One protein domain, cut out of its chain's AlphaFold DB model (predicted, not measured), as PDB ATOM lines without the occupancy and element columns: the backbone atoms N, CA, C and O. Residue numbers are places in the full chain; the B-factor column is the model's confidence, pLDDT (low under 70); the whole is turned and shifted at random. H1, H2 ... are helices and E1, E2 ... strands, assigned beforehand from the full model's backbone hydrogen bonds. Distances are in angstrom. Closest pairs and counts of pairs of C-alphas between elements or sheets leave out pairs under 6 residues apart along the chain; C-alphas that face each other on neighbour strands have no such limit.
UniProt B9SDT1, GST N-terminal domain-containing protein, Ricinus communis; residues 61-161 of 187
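What this domain is: This is residues 61 to 161 of the 187 residues of the protein "GST N-terminal domain-containing protein" of Ricinus communis (UniProt B9SDT1). This domain has little regular structure: a small parallel sheet of two strands, E1 and E2, has H1 packed over one face, and long loops make up most of the rest. H2 lies toward the other side of the sheet, away from H1. The printed part has 101 residues, 30 in named elements, in the order E1, H1, E2, H2, class mixed. It is only just compact, close to loose, with a radius of gyration of the C-alphas of 14.8 A, and spans 44 by 29 by 23 A.

How they stand to each other: E1, residues 82 to 86, and E2, residues 109 to 113, are parallel neighbours at 24 degrees; N 84 and O 110 are 2.9 A apart, within hydrogen-bond range. With H1, residues 91 to 102, they form a strand-helix-strand unit, two parallel strands joined through a helix, with a right-handed crossover. The closest C-alphas of E1 and H1, those of Val 86 and Ala 93, are 5.4 A apart. H2, residues 153 to 160, is apart from H1, and only just apart from E1, at 8.4 A. Every O i to N i+4 pair is within hydrogen-bond range in H2, and 7 of 8 in H1.

Where its parts are: E1 begins at C-alpha 82 (167.503, 94.432, 143.290). H1 is 16.2 A long, E1 13.7 A, E2 13.3 A and H2 10.6 A, ending at C-alpha 160 (155.670, 104.046, 140.804).

The domain as a whole: The printed part has no cut; the link E2 to H2, 39 residues, is long. Residues 61 to 63, 65, 135 to 139 and 160 to 161 have pLDDT under 70.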
ATOM      1  N   SER A  61     165.670 115.505 143.641       67.38
ATOM      2  CA  SER A  61     164.934 114.237 143.515       67.38
ATOM      3  C   SER A  61     163.879 114.126 144.618       67.38
ATOM      4  O   SER A  61     164.143 114.484 145.769       67.38
ATOM      5  N   THR A  62     162.711 113.614 144.246       65.69
ATOM      6  CA  THR A  62     161.478 113.499 145.039       65.69
ATOM      7  C   THR A  62     161.448 112.277 145.958       65.69
ATOM      8  O   THR A  62     160.943 112.364 147.074       65.69
ATOM      9  N   PHE A  63     162.006 111.143 145.532       67.81
ATOM     10  CA  PHE A  63     161.943 109.887 146.285       67.81
ATOM     11  C   PHE A  63     163.090 109.774 147.302       67.81
ATOM     12  O   PHE A  63     164.231 109.571 146.916       67.81
ATOM     13  N   ARG A  64     162.753 109.978 148.587       70.75
ATOM     14  CA  ARG A  64     163.564 110.074 149.837       70.75
ATOM     15  C   ARG A  64     164.245 108.838 150.468       70.75
ATOM     16  O   ARG A  64     164.794 108.982 151.559       70.75
ATOM     17  N   ASN A  65     164.133 107.636 149.904       69.88
ATOM     18  CA  ASN A  65     164.262 106.395 150.691       69.88
ATOM     19  C   ASN A  65     165.684 105.787 150.779       69.88
ATOM     20  O   ASN A  65     166.540 106.012 149.924       69.88
ATOM     21  N   PHE A  66     165.921 104.969 151.816       70.75
ATOM     22  CA  PHE A  66     167.218 104.348 152.133       70.75
ATOM     23  C   PHE A  66     167.099 102.847 152.434       70.75
ATOM     24  O   PHE A  66     166.091 102.396 152.977       70.75
ATOM     25  N   PHE A  67     168.175 102.102 152.165       71.25
ATOM     26  CA  PHE A  67     168.301 100.684 152.512       71.25
ATOM     27  C   PHE A  67     168.812 100.476 153.941       71.25
ATOM     28  O   PHE A  67     169.670 101.222 154.418       71.25
ATOM     29  N   SER A  68     168.338  99.416 154.599       75.88
ATOM     30  CA  SER A  68     168.787  98.978 155.925       75.88
ATOM     31  C   SER A  68     169.353  97.556 155.891       75.88
ATOM     32  O   SER A  68     169.109  96.796 154.956       75.88
ATOM     33  N   ARG A  69     170.095  97.180 156.939       82.19
ATOM     34  CA  ARG A  69     170.480  95.777 157.198       82.19
ATOM     35  C   ARG A  69     169.425  95.009 158.001       82.19
ATOM     36  O   ARG A  69     169.510  93.793 158.081       82.19
ATOM     37  N   ASP A  70     168.475  95.715 158.610       82.56
ATOM     38  CA  ASP A  70     167.316  95.114 159.274       82.56
ATOM     39  C   ASP A  70     166.354  94.548 158.221       82.56
ATOM     40  O   ASP A  70     165.947  95.269 157.308       82.56
ATOM     41  N   SER A  71     165.989  93.272 158.362       82.75
ATOM     42  CA  SER A  71     165.038  92.567 157.498       82.75
ATOM     43  C   SER A  71     163.614  93.122 157.582       82.75
ATOM     44  O   SER A  71     162.835  92.935 156.653       82.75
ATOM     45  N   ASN A  72     163.272  93.804 158.680       83.62
ATOM     46  CA  ASN A  72     161.947  94.388 158.913       83.62
ATOM     47  C   ASN A  72     161.827  95.830 158.397       83.62
ATOM     48  O   ASN A  72     160.748  96.423 158.454       83.62
ATOM     49  N   ALA A  73     162.917  96.412 157.891       80.69
ATOM     50  CA  ALA A  73     162.881  97.725 157.266       80.69
ATOM     51  C   ALA A  73     162.087  97.695 155.950       80.69
ATOM     52  O   ALA A  73     161.996  96.672 155.276       80.69
ATOM     53  N   GLN A  74     161.590  98.858 155.523       77.06
ATOM     54  CA  GLN A  74     160.878  99.005 154.247       77.06
ATOM     55  C   GLN A  74     161.724  98.546 153.038       77.06
ATOM     56  O   GLN A  74     161.186  97.993 152.081       77.06
ATOM     57  N   PHE A  75     163.049  98.728 153.110       74.06
ATOM     58  CA  PHE A  75     164.007  98.333 152.075       74.06
ATOM     59  C   PHE A  75     165.208  97.581 152.701       74.06
ATOM     60  O   PHE A  75     166.240  98.192 152.997       74.06
ATOM     61  N   PRO A  76     165.095  96.266 152.956       79.88
ATOM     62  CA  PRO A  76     166.158  95.449 153.543       79.88
ATOM     63  C   PRO A  76     167.202  95.052 152.484       79.88
ATOM     64  O   PRO A  76     166.870  94.858 151.313       79.88
ATOM     65  N   ALA A  77     168.475  94.942 152.864       82.38
ATOM     66  CA  ALA A  77     169.600  94.698 151.954       82.38
ATOM     67  C   ALA A  77     169.717  93.227 151.478       82.38
ATOM     68  O   ALA A  77     170.611  92.492 151.895       82.38
ATOM     69  N   GLU A  78     168.824  92.800 150.583       80.19
ATOM     70  CA  GLU A  78     168.738  91.424 150.066       80.19
ATOM     71  C   GLU A  78     169.355  91.259 148.658       80.19
ATOM     72  O   GLU A  78     169.109  92.050 147.749       80.19
ATOM     73  N   SER A  79     170.131  90.193 148.437       82.31
ATOM     74  CA  SER A  79     170.767  89.912 147.137       82.31
ATOM     75  C   SER A  79     169.754  89.475 146.072       82.31
ATOM     76  O   SER A  79     168.889  88.641 146.341       82.31
ATOM     77  N   ARG A  80     169.865  90.014 144.848       81.81
ATOM     78  CA  ARG A  80     168.949  89.788 143.708       81.81
ATOM     79  C   ARG A  80     167.483  90.163 143.963       81.81
ATOM     80  O   ARG A  80     166.645  89.972 143.085       81.81
ATOM     81  N   ARG A  81     167.174  90.820 145.089       77.12
ATOM     82  CA  ARG A  81     165.950  91.622 145.226       77.12
ATOM     83  C   ARG A  81     165.981  92.849 144.309       77.12
ATOM     84  O   ARG A  81     165.031  93.617 144.311       77.12
ATOM     85  N   TYR A  82     167.077  93.082 143.582       75.12
ATOM     86  CA  TYR A  82     167.503  94.432 143.290       75.12
ATOM     87  C   TYR A  82     168.242  94.636 141.932       75.12
ATOM     88  O   TYR A  82     169.038  93.797 141.508       75.12
ATOM     89  N   HIS A  83     167.962  95.759 141.248       78.06
ATOM     90  CA  HIS A  83     168.363  96.138 139.894       78.06
ATOM     91  C   HIS A  83     168.504  97.683 139.769       78.06
ATOM     92  O   HIS A  83     168.009  98.410 140.630       78.06
ATOM     93  N   LEU A  84     169.157  98.203 138.722       81.56
ATOM     94  CA  LEU A  84     169.492  99.626 138.538       81.56
ATOM     95  C   LEU A  84     169.278 100.100 137.080       81.56
ATOM     96  O   LEU A  84     169.977  99.641 136.181       81.56
ATOM     97  N   TYR A  85     168.409 101.087 136.835       82.69
ATOM     98  CA  TYR A  85     168.313 101.729 135.510       82.69
ATOM     99  C   TYR A  85     169.299 102.903 135.380       82.69
ATOM    100  O   TYR A  85     169.330 103.808 136.223       82.69
ATOM    101  N   VAL A  86     170.110 102.895 134.317       84.06
ATOM    102  CA  VAL A  86     171.212 103.851 134.086       84.06
ATOM    103  C   VAL A  86     171.198 104.416 132.666       84.06
ATOM    104  O   VAL A  86     170.571 103.857 131.782       84.06
ATOM    105  N   SER A  87     171.963 105.481 132.420       83.88
ATOM    106  CA  SER A  87     172.477 105.792 131.079       83.88
ATOM    107  C   SER A  87     173.962 106.096 131.187       83.88
ATOM    108  O   SER A  87     174.359 106.855 132.077       83.88
ATOM    109  N   TYR A  88     174.773 105.563 130.272       84.06
ATOM    110  CA  TYR A  88     176.207 105.862 130.202       84.06
ATOM    111  C   TYR A  88     176.490 107.350 129.934       84.06
ATOM    112  O   TYR A  88     177.507 107.875 130.388       84.06
ATOM    113  N   ALA A  89     175.558 108.055 129.281       81.25
ATOM    114  CA  ALA A  89     175.636 109.494 129.034       81.25
ATOM    115  C   ALA A  89     175.351 110.360 130.281       81.25
ATOM    116  O   ALA A  89     175.618 111.563 130.270       81.25
ATOM    117  N   CYS A  90     174.803 109.794 131.366       78.12
ATOM    118  CA  CYS A  90     174.445 110.557 132.561       78.12
ATOM    119  C   CYS A  90     175.526 110.446 133.656       78.12
ATOM    120  O   CYS A  90     175.638 109.396 134.295       78.12
ATOM    121  N   PRO A  91     176.260 111.529 133.992       77.06
ATOM    122  CA  PRO A  91     177.330 111.469 134.992       77.06
ATOM    123  C   PRO A  91     176.820 111.074 136.385       77.06
ATOM    124  O   PRO A  91     177.551 110.455 137.154       77.06
ATOM    125  N   TRP A  92     175.555 111.368 136.713       79.94
ATOM    126  CA  TRP A  92     174.946 110.942 137.975       79.94
ATOM    127  C   TRP A  92     174.783 109.420 138.056       79.94
ATOM    128  O   TRP A  92     175.075 108.848 139.107       79.94
ATOM    129  N   ALA A  93     174.380 108.775 136.955       79.31
ATOM    130  CA  ALA A  93     174.199 107.326 136.868       79.31
ATOM    131  C   ALA A  93     175.549 106.594 136.808       79.31
ATOM    132  O   ALA A  93     175.734 105.585 137.488       79.31
ATOM    133  N   SER A  94     176.530 107.157 136.095       81.12
ATOM    134  CA  SER A  94     177.889 106.613 136.021       81.12
ATOM    135  C   SER A  94     178.580 106.541 137.392       81.12
ATOM    136  O   SER A  94     179.342 105.607 137.627       81.12
ATOM    137  N   ARG A  95     178.260 107.430 138.352       83.25
ATOM    138  CA  ARG A  95     178.705 107.276 139.758       83.25
ATOM    139  C   ARG A  95     178.129 106.022 140.423       83.25
ATOM    140  O   ARG A  95     178.857 105.323 141.123       83.25
ATOM    141  N   CYS A  96     176.837 105.744 140.227       80.62
ATOM    142  CA  CYS A  96     176.176 104.565 140.792       80.62
ATOM    143  C   CYS A  96     176.764 103.278 140.205       80.62
ATOM    144  O   CYS A  96     177.104 102.370 140.961       80.62
ATOM    145  N   LEU A  97     176.966 103.236 138.882       84.50
ATOM    146  CA  LEU A  97     177.590 102.100 138.202       84.50
ATOM    147  C   LEU A  97     179.051 101.899 138.641       84.50
ATOM    148  O   LEU A  97     179.441 100.782 138.966       84.50
ATOM    149  N   ALA A  98     179.846 102.970 138.732       87.06
ATOM    150  CA  ALA A  98     181.220 102.890 139.230       87.06
ATOM    151  C   ALA A  98     181.276 102.349 140.669       87.06
ATOM    152  O   ALA A  98     182.084 101.472 140.963       87.06
ATOM    153  N   TYR A  99     180.389 102.809 141.559       86.00
ATOM    154  CA  TYR A  99     180.325 102.305 142.934       86.00
ATOM    155  C   TYR A  99     179.908 100.823 142.986       86.00
ATOM    156  O   TYR A  99     180.492 100.058 143.754       86.00
ATOM    157  N   LEU A 100     178.963 100.403 142.135       86.06
ATOM    158  CA  LEU A 100     178.512  99.012 141.979       86.06
ATOM    159  C   LEU A 100     179.665  98.078 141.577       86.06
ATOM    160  O   LEU A 100     179.874  97.058 142.239       86.06
ATOM    161  N   LYS A 101     180.472  98.474 140.581       88.44
ATOM    162  CA  LYS A 101     181.703  97.766 140.177       88.44
ATOM    163  C   LYS A 101     182.749  97.747 141.304       88.44
ATOM    164  O   LYS A 101     183.236  96.686 141.674       88.44
ATOM    165  N   ILE A 102     183.044  98.898 141.921       91.56
ATOM    166  CA  ILE A 102     184.059  99.042 142.991       91.56
ATOM    167  C   ILE A 102     183.737  98.207 144.246       91.56
ATOM    168  O   ILE A 102     184.640  97.875 145.016       91.56
ATOM    169  N   LYS A 103     182.468  97.852 144.479       86.69
ATOM    170  CA  LYS A 103     182.058  96.951 145.571       86.69
ATOM    171  C   LYS A 103     181.835  95.497 145.144       86.69
ATOM    172  O   LYS A 103     181.506  94.691 146.007       86.69
ATOM    173  N   GLY A 104     182.002  95.159 143.864       88.50
ATOM    174  CA  GLY A 104     181.774  93.806 143.344       88.50
ATOM    175  C   GLY A 104     180.323  93.327 143.470       88.50
ATOM    176  O   GLY A 104     180.073  92.126 143.540       88.50
ATOM    177  N   LEU A 105     179.353  94.248 143.537       85.75
ATOM    178  CA  LEU A 105     177.951  93.920 143.836       85.75
ATOM    179  C   LEU A 105     177.119  93.545 142.595       85.75
ATOM    180  O   LEU A 105     175.920  93.318 142.706       85.75
ATOM    181  N   GLU A 106     177.763  93.379 141.440       84.62
ATOM    182  CA  GLU A 106     177.179  92.939 140.158       84.62
ATOM    183  C   GLU A 106     176.382  91.627 140.260       84.62
ATOM    184  O   GLU A 106     175.353  91.466 139.615       84.62
ATOM    185  N   GLN A 107     176.814  90.696 141.119       86.38
ATOM    186  CA  GLN A 107     176.115  89.422 141.354       86.38
ATOM    187  C   GLN A 107     174.840  89.573 142.207       86.38
ATOM    188  O   GLN A 107     173.977  88.694 142.216       86.38
ATOM    189  N   ALA A 108     174.726  90.673 142.957       82.56
ATOM    190  CA  ALA A 108     173.584  90.990 143.812       82.56
ATOM    191  C   ALA A 108     172.641  92.031 143.184       82.56
ATOM    192  O   ALA A 108     171.492  92.138 143.620       82.56
ATOM    193  N   ILE A 109     173.130  92.784 142.192       83.19
ATOM    194  CA  ILE A 109     172.485  93.949 141.589       83.19
ATOM    195  C   ILE A 109     172.623  93.862 140.070       83.19
ATOM    196  O   ILE A 109     173.704  94.073 139.522       83.19
ATOM    197  N   SER A 110     171.510  93.599 139.389       82.62
ATOM    198  CA  SER A 110     171.459  93.712 137.924       82.62
ATOM    199  C   SER A 110     171.308  95.180 137.494       82.62
ATOM    200  O   SER A 110     171.004  96.046 138.309       82.62
ATOM    201  N   PHE A 111     171.542  95.510 136.230       84.31
ATOM    202  CA  PHE A 111     171.299  96.861 135.722       84.31
ATOM    203  C   PHE A 111     170.903  96.804 134.249       84.31
ATOM    204  O   PHE A 111     171.253  95.839 133.578       84.31
ATOM    205  N   THR A 112     170.192  97.824 133.773       84.69
ATOM    206  CA  THR A 112     169.797  97.964 132.364       84.69
ATOM    207  C   THR A 112     170.083  99.399 131.900       84.69
ATOM    208  O   THR A 112     169.571 100.356 132.502       84.69
ATOM    209  N   PRO A 113     170.928  99.590 130.869       86.38
ATOM    210  CA  PRO A 113     171.196 100.888 130.265       86.38
ATOM    211  C   PRO A 113     170.077 101.337 129.313       86.38
ATOM    212  O   PRO A 113     169.690 100.624 128.388       86.38
ATOM    213  N   THR A 114     169.596 102.566 129.494       85.19
ATOM    214  CA  THR A 114     168.781 103.276 128.501       85.19
ATOM    215  C   THR A 114     169.648 103.717 127.322       85.19
ATOM    216  O   THR A 114     170.868 103.847 127.448       85.19
ATOM    217  N   LYS A 115     168.999 104.099 126.219       85.19
ATOM    218  CA  LYS A 115     169.627 104.835 125.114       85.19
ATOM    219  C   LYS A 115     170.358 106.085 125.622       85.19
ATOM    220  O   LYS A 115     169.981 106.687 126.639       85.19
ATOM    221  N   SER A 116     171.431 106.453 124.931       82.81
ATOM    222  CA  SER A 116     172.318 107.577 125.264       82.81
ATOM    223  C   SER A 116     171.721 108.918 124.837       82.81
ATOM    224  O   SER A 116     171.995 109.952 125.446       82.81
ATOM    225  N   VAL A 117     170.885 108.891 123.795       82.06
ATOM    226  CA  VAL A 117     170.152 110.039 123.250       82.06
ATOM    227  C   VAL A 117     168.722 110.039 123.798       82.06
ATOM    228  O   VAL A 117     168.094 108.988 123.925       82.06
ATOM    229  N   TRP A 118     168.180 111.217 124.122       80.75
ATOM    230  CA  TRP A 118     166.782 111.336 124.551       80.75
ATOM    231  C   TRP A 118     165.817 111.092 123.386       80.75
ATOM    232  O   TRP A 118     165.959 111.688 122.320       80.75
ATOM    233  N   GLY A 119     164.800 110.262 123.620       82.69
ATOM    234  CA  GLY A 119     163.720 109.963 122.677       82.69
ATOM    235  C   GLY A 119     162.359 110.446 123.180       82.69
ATOM    236  O   GLY A 119     162.221 110.857 124.337       82.69
ATOM    237  N   ARG A 120     161.329 110.382 122.323       82.94
ATOM    238  CA  ARG A 120     159.938 110.639 122.737       82.94
ATOM    239  C   ARG A 120     159.513 109.564 123.731       82.94
ATOM    240  O   ARG A 120     159.528 108.382 123.413       82.94
ATOM    241  N   THR A 121     159.114 109.981 124.927       77.75
ATOM    242  CA  THR A 121     158.725 109.050 126.004       77.75
ATOM    243  C   THR A 121     157.313 108.486 125.859       77.75
ATOM    244  O   THR A 121     157.017 107.465 126.466       77.75
ATOM    245  N   LYS A 122     156.447 109.140 125.075       78.31
ATOM    246  CA  LYS A 122     155.109 108.671 124.689       78.31
ATOM    247  C   LYS A 122     154.770 109.179 123.296       78.31
ATOM    248  O   LYS A 122     155.075 110.322 122.960       78.31
ATOM    249  N   ASP A 123     154.096 108.353 122.504       74.75
ATOM    250  CA  ASP A 123     153.833 108.629 121.088       74.75
ATOM    251  C   ASP A 123     152.984 109.901 120.891       74.75
ATOM    252  O   ASP A 123     153.281 110.734 120.034       74.75
ATOM    253  N   ASN A 124     151.994 110.117 121.762       75.56
ATOM    254  CA  ASN A 124     151.091 111.269 121.736       75.56
ATOM    255  C   ASN A 124     151.629 112.543 122.424       75.56
ATOM    256  O   ASN A 124     150.928 113.551 122.413       75.56
ATOM    257  N   LEU A 125     152.832 112.527 123.020       73.19
ATOM    258  CA  LEU A 125     153.375 113.653 123.795       73.19
ATOM    259  C   LEU A 125     154.707 114.160 123.229       73.19
ATOM    260  O   LEU A 125     155.551 113.384 122.796       73.19
ATOM    261  N   GLU A 126     154.965 115.462 123.349       75.56
ATOM    262  CA  GLU A 126     156.262 116.067 122.988       75.56
ATOM    263  C   GLU A 126     157.348 115.888 124.068       75.56
ATOM    264  O   GLU A 126     158.452 116.417 123.948       75.56
ATOM    265  N   HIS A 127     157.068 115.138 125.141       80.12
ATOM    266  CA  HIS A 127     158.031 114.940 126.221       80.12
ATOM    267  C   HIS A 127     159.188 114.015 125.802       80.12
ATOM    268  O   HIS A 127     159.027 112.792 125.689       80.12
ATOM    269  N   MET A 128     160.368 114.615 125.653       78.75
ATOM    270  CA  MET A 128     161.644 113.942 125.402       78.75
ATOM    271  C   MET A 128     162.326 113.524 126.711       78.75
ATOM    272  O   MET A 128     162.347 114.289 127.673       78.75
ATOM    273  N   GLY A 129     162.923 112.335 126.747       81.94
ATOM    274  CA  GLY A 129     163.640 111.829 127.919       81.94
ATOM    275  C   GLY A 129     164.334 110.493 127.664       81.94
ATOM    276  O   GLY A 129     164.520 110.084 126.519       81.94
ATOM    277  N   TRP A 130     164.724 109.811 128.739       83.19
ATOM    278  CA  TRP A 130     165.422 108.528 128.663       83.19
ATOM    279  C   TRP A 130     164.474 107.406 128.218       83.19
ATOM    280  O   TRP A 130     163.438 107.167 128.845       83.19
ATOM    281  N   VAL A 131     164.846 106.724 127.135       87.44
ATOM    282  CA  VAL A 131     164.082 105.640 126.502       87.44
ATOM    283  C   VAL A 131     164.907 104.355 126.461       87.44
ATOM    284  O   VAL A 131     166.134 104.402 126.370       87.44
ATOM    285  N   PHE A 132     164.238 103.212 126.559       84.94
ATOM    286  CA  PHE A 132     164.857 101.893 126.419       84.94
ATOM    287  C   PHE A 132     164.962 101.501 124.941       84.94
ATOM    288  O   PHE A 132     164.451 102.197 124.061       84.94
ATOM    289  N   LEU A 133     165.673 100.412 124.656       82.56
ATOM    290  CA  LEU A 133     165.876  99.951 123.288       82.56
ATOM    291  C   LEU A 133     164.610  99.281 122.725       82.56
ATOM    292  O   LEU A 133     164.025  98.426 123.389       82.56
ATOM    293  N   ALA A 134     164.201  99.638 121.500       71.06
ATOM    294  CA  ALA A 134     163.029  99.034 120.852       71.06
ATOM    295  C   ALA A 134     163.368  97.751 120.066       71.06
ATOM    296  O   ALA A 134     162.547  96.837 119.991       71.06
ATOM    297  N   SER A 135     164.580  97.665 119.510       64.31
ATOM    298  CA  SER A 135     165.146  96.446 118.921       64.31
ATOM    299  C   SER A 135     166.668  96.440 119.059       64.31
ATOM    300  O   SER A 135     167.303  97.487 118.959       64.31
ATOM    301  N   GLU A 136     167.265  95.256 119.223       58.53
ATOM    302  CA  GLU A 136     168.710  95.038 119.463       58.53
ATOM    303  C   GLU A 136     169.645  95.641 118.389       58.53
ATOM    304  O   GLU A 136     170.853  95.747 118.582       58.53
ATOM    305  N   THR A 137     169.082  96.073 117.260       57.94
ATOM    306  CA  THR A 137     169.755  96.704 116.120       57.94
ATOM    307  C   THR A 137     169.880  98.232 116.192       57.94
ATOM    308  O   THR A 137     170.550  98.804 115.336       57.94
ATOM    309  N   GLU A 138     169.233  98.918 117.142       63.22
ATOM    310  CA  GLU A 138     169.156 100.392 117.146       63.22
ATOM    311  C   GLU A 138     170.393 101.117 117.715       63.22
ATOM    312  O   GLU A 138     170.802 102.138 117.166       63.22
ATOM    313  N   GLU A 139     170.942 100.673 118.853       68.88
ATOM    314  CA  GLU A 139     172.005 101.391 119.579       68.88
ATOM    315  C   GLU A 139     172.863 100.417 120.414       68.88
ATOM    316  O   GLU A 139     172.361  99.844 121.385       68.88
ATOM    317  N   PRO A 140     174.157 100.227 120.087       73.38
ATOM    318  CA  PRO A 140     175.042  99.349 120.850       73.38
ATOM    319  C   PRO A 140     175.217  99.810 122.303       73.38
ATOM    320  O   PRO A 140     175.663 100.926 122.561       73.38
ATOM    321  N   GLY A 141     174.925  98.923 123.256       75.19
ATOM    322  CA  GLY A 141     175.094  99.188 124.690       75.19
ATOM    323  C   GLY A 141     173.889  99.830 125.383       75.19
ATOM    324  O   GLY A 141     173.986 100.133 126.569       75.19
ATOM    325  N   ALA A 142     172.765 100.003 124.689       81.25
ATOM    326  CA  ALA A 142     171.453 100.176 125.308       81.25
ATOM    327  C   ALA A 142     170.702  98.831 125.337       81.25
ATOM    328  O   ALA A 142     171.021  97.922 124.573       81.25
ATOM    329  N   GLU A 143     169.699  98.699 126.203       83.12
ATOM    330  CA  GLU A 143     168.924  97.464 126.392       83.12
ATOM    331  C   GLU A 143     167.408  97.754 126.501       83.12
ATOM    332  O   GLU A 143     167.008  98.871 126.859       83.12
ATOM    333  N   PRO A 144     166.534  96.776 126.189       86.44
ATOM    334  CA  PRO A 144     165.113  96.828 126.538       86.44
ATOM    335  C   PRO A 144     164.914  96.593 128.048       86.44
ATOM    336  O   PRO A 144     165.684  95.858 128.658       86.44
ATOM    337  N   ASP A 145     163.863  97.151 128.663       81.88
ATOM    338  CA  ASP A 145     163.555  96.897 130.083       81.88
ATOM    339  C   ASP A 145     163.112  95.433 130.327       81.88
ATOM    340  O   ASP A 145     162.023  95.044 129.886       81.88
ATOM    341  N   PRO A 146     163.879  94.620 131.085       79.25
ATOM    342  CA  PRO A 146     163.567  93.209 131.298       79.25
ATOM    343  C   PRO A 146     162.528  92.959 132.409       79.25
ATOM    344  O   PRO A 146     162.114  91.812 132.599       79.25
ATOM    345  N   LEU A 147     162.122  93.984 133.176       78.88
ATOM    346  CA  LEU A 147     161.289  93.826 134.379       78.88
ATOM    347  C   LEU A 147     159.825  94.236 134.177       78.88
ATOM    348  O   LEU A 147     158.920  93.531 134.646       78.88
ATOM    349  N   ASN A 148     159.580  95.367 133.509       76.81
ATOM    350  CA  ASN A 148     158.237  95.928 133.312       76.81
ATOM    351  C   ASN A 148     157.863  96.084 131.828       76.81
ATOM    352  O   ASN A 148     156.681  96.227 131.525       76.81
ATOM    353  N   GLY A 149     158.833  95.992 130.911       81.69
ATOM    354  CA  GLY A 149     158.636  96.203 129.475       81.69
ATOM    355  C   GLY A 149     158.411  97.671 129.100       81.69
ATOM    356  O   GLY A 149     157.760  97.942 128.093       81.69
ATOM    357  N   ALA A 150     158.895  98.611 129.919       81.00
ATOM    358  CA  ALA A 150     158.728 100.042 129.685       81.00
ATOM    359  C   ALA A 150     159.464 100.516 128.416       81.00
ATOM    360  O   ALA A 150     160.604 100.128 128.159       81.00
ATOM    361  N   LYS A 151     158.847 101.435 127.663       84.50
ATOM    362  CA  LYS A 151     159.469 102.156 126.538       84.50
ATOM    363  C   LYS A 151     160.475 103.213 127.005       84.50
ATOM    364  O   LYS A 151     161.394 103.571 126.272       84.50
ATOM    365  N   GLY A 152     160.319 103.740 128.219       80.25
ATOM    366  CA  GLY A 152     161.229 104.729 128.797       80.25
ATOM    367  C   GLY A 152     160.942 105.023 130.263       80.25
ATOM    368  O   GLY A 152     159.901 104.641 130.793       80.25
ATOM    369  N   THR A 153     161.855 105.735 130.930       78.62
ATOM    370  CA  THR A 153     161.792 105.917 132.393       78.62
ATOM    371  C   THR A 153     160.534 106.647 132.853       78.62
ATOM    372  O   THR A 153     160.038 106.379 133.940       78.62
ATOM    373  N   ARG A 154     159.939 107.503 132.008       80.38
ATOM    374  CA  ARG A 154     158.631 108.130 132.272       80.38
ATOM    375  C   ARG A 154     157.571 107.115 132.719       80.38
ATOM    376  O   ARG A 154     156.843 107.387 133.669       80.38
ATOM    377  N   GLU A 155     157.485 105.970 132.049       78.31
ATOM    378  CA  GLU A 155     156.484 104.945 132.359       78.31
ATOM    379  C   GLU A 155     156.784 104.269 133.705       78.31
ATOM    380  O   GLU A 155     155.863 103.974 134.459       78.31
ATOM    381  N   LEU A 156     158.062 104.125 134.068       78.12
ATOM    382  CA  LEU A 156     158.488 103.626 135.380       78.12
ATOM    383  C   LEU A 156     158.099 104.587 136.523       78.12
ATOM    384  O   LEU A 156     157.631 104.135 137.571       78.12
ATOM    385  N   TYR A 157     158.188 105.907 136.306       72.06
ATOM    386  CA  TYR A 157     157.723 106.919 137.273       72.06
ATOM    387  C   TYR A 157     156.202 106.920 137.427       72.06
ATOM    388  O   TYR A 157     155.706 107.030 138.546       72.06
ATOM    389  N   GLU A 158     155.457 106.790 136.329       76.75
ATOM    390  CA  GLU A 158     153.993 106.710 136.362       76.75
ATOM    391  C   GLU A 158     153.501 105.393 136.999       76.75
ATOM    392  O   GLU A 158     152.518 105.406 137.739       76.75
ATOM    393  N   LEU A 159     154.215 104.276 136.797       72.88
ATOM    394  CA  LEU A 159     153.977 103.003 137.494       72.88
ATOM    395  C   LEU A 159     154.254 103.103 139.004       72.88
ATOM    396  O   LEU A 159     153.519 102.521 139.801       72.88
ATOM    397  N   ALA A 160     155.301 103.832 139.403       68.12
ATOM    398  CA  ALA A 160     155.670 104.046 140.804       68.12
ATOM    399  C   ALA A 160     154.851 105.146 141.508       68.12
ATOM    400  O   ALA A 160     154.849 105.216 142.735       68.12
ATOM    401  N   SER A 161     154.168 106.021 140.766       67.19
ATOM    402  CA  SER A 161     153.133 106.919 141.283       67.19
ATOM    403  C   SER A 161     152.296 107.498 140.140       67.19
ATOM    404  O   SER A 161     152.750 108.364 139.392       67.19
TER     405      SER A 161